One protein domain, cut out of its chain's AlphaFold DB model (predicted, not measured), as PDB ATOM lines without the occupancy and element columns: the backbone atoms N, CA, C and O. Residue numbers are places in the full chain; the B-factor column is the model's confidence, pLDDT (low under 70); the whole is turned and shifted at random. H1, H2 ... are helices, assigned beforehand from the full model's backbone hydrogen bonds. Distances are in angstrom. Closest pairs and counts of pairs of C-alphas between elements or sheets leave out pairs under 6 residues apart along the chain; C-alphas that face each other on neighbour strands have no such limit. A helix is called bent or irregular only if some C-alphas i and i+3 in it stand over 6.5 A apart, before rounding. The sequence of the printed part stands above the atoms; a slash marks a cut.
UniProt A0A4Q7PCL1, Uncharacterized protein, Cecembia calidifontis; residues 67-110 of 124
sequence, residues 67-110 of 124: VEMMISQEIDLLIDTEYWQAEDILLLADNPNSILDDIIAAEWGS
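This is residues 67 to 110 of the 124 residues of an uncharacterized protein of Cecembia calidifontis (UniProt A0A4Q7PCL1). Three helices are strung out one after another in an open zigzag: the longest, H1, makes one end, the short H2 stands in the middle, and H3 makes the other end, the chain folding back at each of the two tight links. No two of the helices pack side by side, and the model has no shared core; the outward parts of H1, residues 67 to 74, and of H3, residues 102 to 108, stick out free. The printed part has 44 residues with three named helices, in the order H1, H2, H3, and no named strand, and its class is all helix. The whole is loose, with a radius of gyration of the C-alphas of 13.3 A, and elongated, spanning 41 by 21 by 14 A.

H1, residues 67 to 80, touches no helix. It is apart from H2, residues 86 to 92, although a tight link of 5 residues joins the two. H1 is apart from H3, residues 96 to 108, as well. H2 and H3 are near each other, close but not clearly touching, with 1 pair of C-alphas within 8 A. The closest C-alphas of H2 and H3, those of Leu 90 and Pro 96, are 5.5 A apart. The two helices run opposite ways at a shallow tilt of 34.8 degrees, only just short of steep. Their centres are 13.8 A apart. In H1 and H3 every backbone O i to N i+4 pair is within hydrogen-bond range, while in H2 this holds for 2 of 3 pairs.

H1 runs from Val 67 to Asp 80, 14 residues, and measures 20.1 A from first to last C-alpha. It begins at C-alpha 67 at (-21.310, -32.135, -31.383). H2 runs from Ala 86, with its C-alpha at (-37.225, -15.341, -38.293), to Leu 92, 7 residues and 10.3 A from first to last C-alpha. H3 runs from Pro 96 to Trp 108, 13 residues and 17.8 A, and ends at C-alpha 108 at (-38.159, -3.588, -52.449). None of the three helices is bent or irregular.

The two C-alphas farthest apart in the domain are those of the first and last printed residues, Val 67 and Ser 110, at 42.9 A. The printed part has no cut. Both links are tight: 5 residues lie between H1 and H2, and 3 between H2 and H3. The mean pLDDT of the printed part is 86.4, and the two residues under 70 are Gly 109 and Ser 110, which follow H3.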
ATOM      1  N   VAL A  67     -20.586 -33.248 -32.009       83.56
ATOM      2  CA  VAL A  67     -21.310 -32.135 -31.383       83.56
ATOM      3  C   VAL A  67     -21.892 -31.198 -32.442       83.56
ATOM      4  O   VAL A  67     -23.065 -30.852 -32.364       83.56
ATOM      5  N   GLU A  68     -21.121 -30.847 -33.467       85.50
ATOM      6  CA  GLU A  68     -21.572 -29.978 -34.562       85.50
ATOM      7  C   GLU A  68     -22.706 -30.626 -35.370       85.50
ATOM      8  O   GLU A  68     -23.690 -29.969 -35.712       85.50
ATOM      9  N   MET A  69     -22.626 -31.939 -35.601       83.06
ATOM     10  CA  MET A  69     -23.690 -32.703 -36.256       83.06
ATOM     11  C   MET A  69     -24.986 -32.716 -35.433       83.06
ATOM     12  O   MET A  69     -26.070 -32.583 -35.998       83.06
ATOM     13  N   MET A  70     -24.876 -32.888 -34.112       84.50
ATOM     14  CA  MET A  70     -26.028 -32.898 -33.208       84.50
ATOM     15  C   MET A  70     -26.684 -31.515 -33.131       84.50
ATOM     16  O   MET A  70     -27.900 -31.418 -33.245       84.50
ATOM     17  N   ILE A  71     -25.875 -30.458 -33.011       87.50
ATOM     18  CA  ILE A  71     -26.347 -29.069 -32.993       87.50
ATOM     19  C   ILE A  71     -27.037 -28.719 -34.315       87.50
ATOM     20  O   ILE A  71     -28.122 -28.152 -34.297       87.50
ATOM     21  N   SER A  72     -26.457 -29.096 -35.459       88.44
ATOM     22  CA  SER A  72     -27.058 -28.813 -36.772       88.44
ATOM     23  C   SER A  72     -28.435 -29.472 -36.923       88.44
ATOM     24  O   SER A  72     -29.382 -28.833 -37.362       88.44
ATOM     25  N   GLN A  73     -28.572 -30.730 -36.490       88.75
ATOM     26  CA  GLN A  73     -29.859 -31.440 -36.509       88.75
ATOM     27  C   GLN A  73     -30.894 -30.817 -35.564       88.75
ATOM     28  O   GLN A  73     -32.085 -30.812 -35.872       88.75
ATOM     29  N   GLU A  74     -30.455 -30.318 -34.409       89.19
ATOM     30  CA  GLU A  74     -31.325 -29.633 -33.455       89.19
ATOM     31  C   GLU A  74     -31.816 -28.291 -34.009       89.19
ATOM     32  O   GLU A  74     -33.008 -28.008 -33.925       89.19
ATOM     33  N   ILE A  75     -30.939 -27.508 -34.644       86.88
ATOM     34  CA  ILE A  75     -31.304 -26.248 -35.306       86.88
ATOM     35  C   ILE A  75     -32.365 -26.496 -36.387       86.88
ATOM     36  O   ILE A  75     -33.399 -25.829 -36.381       86.88
ATOM     37  N   ASP A  76     -32.161 -27.488 -37.258       88.88
ATOM     38  CA  ASP A  76     -33.128 -27.829 -38.312       88.88
ATOM     39  C   ASP A  76     -34.499 -28.223 -37.731       88.88
ATOM     40  O   ASP A  76     -35.539 -27.781 -38.221       88.88
ATOM     41  N   LEU A  77     -34.517 -29.013 -36.650       90.25
ATOM     42  CA  LEU A  77     -35.750 -29.405 -35.962       90.25
ATOM     43  C   LEU A  77     -36.472 -28.200 -35.333       90.25
ATOM     44  O   LEU A  77     -37.701 -28.122 -35.364       90.25
ATOM     45  N   LEU A  78     -35.730 -27.268 -34.738       89.88
ATOM     46  CA  LEU A  78     -36.295 -26.081 -34.090       89.88
ATOM     47  C   LEU A  78     -36.879 -25.087 -35.105       89.88
ATOM     48  O   LEU A  78     -37.856 -24.404 -34.793       89.88
ATOM     49  N   ILE A  79     -36.330 -25.058 -36.321       86.75
ATOM     50  CA  ILE A  79     -36.894 -24.320 -37.457       86.75
ATOM     51  C   ILE A  79     -38.172 -25.012 -37.958       86.75
ATOM     52  O   ILE A  79     -39.198 -24.354 -38.113       86.75
ATOM     53  N   ASP A  80     -38.149 -26.335 -38.159       89.88
ATOM     54  CA  ASP A  80     -39.301 -27.097 -38.681       89.88
ATOM     55  C   ASP A  80     -40.502 -27.100 -37.720       89.88
ATOM     56  O   ASP A  80     -41.660 -27.054 -38.130       89.88
ATOM     57  N   THR A  81     -40.231 -27.099 -36.414       91.62
ATOM     58  CA  THR A  81     -41.265 -26.983 -35.372       91.62
ATOM     59  C   THR A  81     -41.787 -25.557 -35.181       91.62
ATOM     60  O   THR A  81     -42.601 -25.335 -34.283       91.62
ATOM     61  N   GLU A  82     -41.334 -24.603 -36.005       84.88
ATOM     62  CA  GLU A  82     -41.696 -23.182 -35.944       84.88
ATOM     63  C   GLU A  82     -41.382 -22.548 -34.571       84.88
ATOM     64  O   GLU A  82     -41.928 -21.510 -34.201       84.88
ATOM     65  N   TYR A  83     -40.503 -23.172 -33.777       85.94
ATOM     66  CA  TYR A  83     -40.121 -22.663 -32.461       85.94
ATOM     67  C   TYR A  83     -39.133 -21.502 -32.581       85.94
ATOM     68  O   TYR A  83     -39.199 -20.565 -31.792       85.94
ATOM     69  N   TRP A  84     -38.238 -21.553 -33.572       87.75
ATOM     70  CA  TRP A  84     -37.394 -20.419 -33.944       87.75
ATOM     71  C   TRP A  84     -38.096 -19.613 -35.024       87.75
ATOM     72  O   TRP A  84     -38.269 -20.089 -36.147       87.75
ATOM     73  N   GLN A  85     -38.500 -18.394 -34.679       84.31
ATOM     74  CA  GLN A  85     -39.043 -17.456 -35.651       84.31
ATOM     75  C   GLN A  85     -37.903 -16.735 -36.389       84.31
ATOM     76  O   GLN A  85     -36.740 -16.769 -35.967       84.31
ATOM     77  N   ALA A  86     -38.219 -16.072 -37.505       84.06
ATOM     78  CA  ALA A  86     -37.225 -15.341 -38.293       84.06
ATOM     79  C   ALA A  86     -36.492 -14.284 -37.448       84.06
ATOM     80  O   ALA A  86     -35.292 -14.078 -37.613       84.06
ATOM     81  N   GLU A  87     -37.188 -13.663 -36.499       84.00
ATOM     82  CA  GLU A  87     -36.637 -12.673 -35.579       84.00
ATOM     83  C   GLU A  87     -35.598 -13.292 -34.635       84.00
ATOM     84  O   GLU A  87     -34.535 -12.709 -34.430       84.00
ATOM     85  N   ASP A  88     -35.860 -14.489 -34.108       86.75
ATOM     86  CA  ASP A  88     -34.945 -15.182 -33.193       86.75
ATOM     87  C   ASP A  88     -33.656 -15.610 -33.906       86.75
ATOM     88  O   ASP A  88     -32.556 -15.463 -33.367       86.75
ATOM     89  N   ILE A  89     -33.779 -16.076 -35.154       84.94
ATOM     90  CA  ILE A  89     -32.637 -16.420 -36.015       84.94
ATOM     91  C   ILE A  89     -31.811 -15.165 -36.328       84.94
ATOM     92  O   ILE A  89     -30.580 -15.204 -36.290       84.94
ATOM     93  N   LEU A  90     -32.475 -14.038 -36.603       85.44
ATOM     94  CA  LEU A  90     -31.810 -12.766 -36.891       85.44
ATOM     95  C   LEU A  90     -31.035 -12.237 -35.680       85.44
ATOM     96  O   LEU A  90     -29.930 -11.726 -35.850       85.44
ATOM     97  N   LEU A  91     -31.556 -12.398 -34.462       86.00
ATOM     98  CA  LEU A  91     -30.877 -11.960 -33.235       86.00
ATOM     99  C   LEU A  91     -29.574 -12.724 -32.943       86.00
ATOM    100  O   LEU A  91     -28.726 -12.207 -32.214       86.00
ATOM    101  N   LEU A  92     -29.402 -13.928 -33.501       85.69
ATOM    102  CA  LEU A  92     -28.169 -14.712 -33.379       85.69
ATOM    103  C   LEU A  92     -27.058 -14.228 -34.327       85.69
ATOM    104  O   LEU A  92     -25.885 -14.522 -34.098       85.69
ATOM    105  N   ALA A  93     -27.407 -13.506 -35.395       86.69
ATOM    106  CA  ALA A  93     -26.441 -13.042 -36.380       86.69
ATOM    107  C   ALA A  93     -25.559 -11.907 -35.828       86.69
ATOM    108  O   ALA A  93     -26.031 -11.018 -35.123       86.69
ATOM    109  N   ASP A  94     -24.282 -11.880 -36.221       91.38
ATOM    110  CA  ASP A  94     -23.323 -10.856 -35.769       91.38
ATOM    111  C   ASP A  94     -23.726  -9.420 -36.170       91.38
ATOM    112  O   ASP A  94     -23.370  -8.455 -35.492       91.38
ATOM    113  N   ASN A  95     -24.452  -9.258 -37.283       91.81
ATOM    114  CA  ASN A  95     -24.936  -7.964 -37.771       91.81
ATOM    115  C   ASN A  95     -26.330  -8.086 -38.425       91.81
ATOM    116  O   ASN A  95     -26.434  -8.123 -39.659       91.81
ATOM    117  N   PRO A  96     -27.412  -8.122 -37.627       90.94
ATOM    118  CA  PRO A  96     -28.769  -8.339 -38.131       90.94
ATOM    119  C   PRO A  96     -29.243  -7.232 -39.077       90.94
ATOM    120  O   PRO A  96     -29.934  -7.514 -40.051       90.94
ATOM    121  N   ASN A  97     -28.834  -5.982 -38.838       91.12
ATOM    122  CA  ASN A  97     -29.280  -4.839 -39.639       91.12
ATOM    123  C   ASN A  97     -28.808  -4.936 -41.092       91.12
ATOM    124  O   ASN A  97     -29.587  -4.662 -41.994       91.12
ATOM    125  N   SER A  98     -27.574  -5.396 -41.328       91.69
ATOM    126  CA  SER A  98     -27.081  -5.582 -42.701       91.69
ATOM    127  C   SER A  98     -27.882  -6.626 -43.483       91.69
ATOM    128  O   SER A  98     -28.155  -6.440 -44.662       91.69
ATOM    129  N   ILE A  99     -28.315  -7.691 -42.807       89.75
ATOM    130  CA  ILE A  99     -29.121  -8.755 -43.410       89.75
ATOM    131  C   ILE A  99     -30.526  -8.230 -43.729       89.75
ATOM    132  O   ILE A  99     -31.064  -8.520 -44.794       89.75
ATOM    133  N   LEU A 100     -31.110  -7.436 -42.827       89.44
ATOM    134  CA  LEU A 100     -32.400  -6.785 -43.058       89.44
ATOM    135  C   LEU A 100     -32.340  -5.820 -44.245       89.44
ATOM    136  O   LEU A 100     -33.224  -5.868 -45.098       89.44
ATOM    137  N   ASP A 101     -31.293  -4.999 -44.332       91.19
ATOM    138  CA  ASP A 101     -31.091  -4.071 -45.448       91.19
ATOM    139  C   ASP A 101     -30.968  -4.823 -46.786       91.19
ATOM    140  O   ASP A 101     -31.591  -4.429 -47.773       91.19
ATOM    141  N   ASP A 102     -30.236  -5.941 -46.809       90.00
ATOM    142  CA  ASP A 102     -30.089  -6.792 -47.995       90.00
ATOM    143  C   ASP A 102     -31.421  -7.439 -48.418       90.00
ATOM    144  O   ASP A 102     -31.742  -7.474 -49.609       90.00
ATOM    145  N   ILE A 103     -32.229  -7.920 -47.464       86.56
ATOM    146  CA  ILE A 103     -33.562  -8.490 -47.732       86.56
ATOM    147  C   ILE A 103     -34.509  -7.412 -48.273       86.56
ATOM    148  O   ILE A 103     -35.183  -7.631 -49.282       86.56
ATOM    149  N   ILE A 104     -34.529  -6.232 -47.643       87.56
ATOM    150  CA  ILE A 104     -35.346  -5.096 -48.082       87.56
ATOM    151  C   ILE A 104     -34.927  -4.666 -49.487       87.56
ATOM    152  O   ILE A 104     -35.783  -4.476 -50.342       87.56
ATOM    153  N   ALA A 105     -33.631  -4.554 -49.772       89.44
ATOM    154  CA  ALA A 105     -33.154  -4.211 -51.106       89.44
ATOM    155  C   ALA A 105     -33.482  -5.300 -52.146       89.44
ATOM    156  O   ALA A 105     -33.782  -4.978 -53.296       89.44
ATOM    157  N   ALA A 106     -33.468  -6.580 -51.775       86.94
ATOM    158  CA  ALA A 106     -33.827  -7.666 -52.683       86.94
ATOM    159  C   ALA A 106     -35.326  -7.681 -53.038       86.94
ATOM    160  O   ALA A 106     -35.675  -7.942 -54.191       86.94
ATOM    161  N   GLU A 107     -36.206  -7.394 -52.076       81.00
ATOM    162  CA  GLU A 107     -37.662  -7.410 -52.278       81.00
ATOM    163  C   GLU A 107     -38.210  -6.058 -52.773       81.00
ATOM    164  O   GLU A 107     -39.046  -6.004 -53.675       81.00
ATOM    165  N   TRP A 108     -37.680  -4.957 -52.241       81.81
ATOM    166  CA  TRP A 108     -38.159  -3.588 -52.449       81.81
ATOM    167  C   TRP A 108     -37.163  -2.691 -53.182       81.81
ATOM    168  O   TRP A 108     -37.489  -1.545 -53.468       81.81
ATOM    169  N   GLY A 109     -35.971  -3.163 -53.554       67.81
ATOM    170  CA  GLY A 109     -34.969  -2.335 -54.245       67.81
ATOM    171  C   GLY A 109     -35.369  -1.883 -55.653       67.81
ATOM    172  O   GLY A 109     -34.690  -1.048 -56.242       67.81
ATOM    173  N   SER A 110     -36.478  -2.404 -56.189       62.59
ATOM    174  CA  SER A 110     -37.126  -1.894 -57.408       62.59
ATOM    175  C   SER A 110     -38.304  -0.949 -57.136       62.59
ATOM    176  O   SER A 110     -38.851  -0.375 -58.077       62.59
TER     177      SER A 110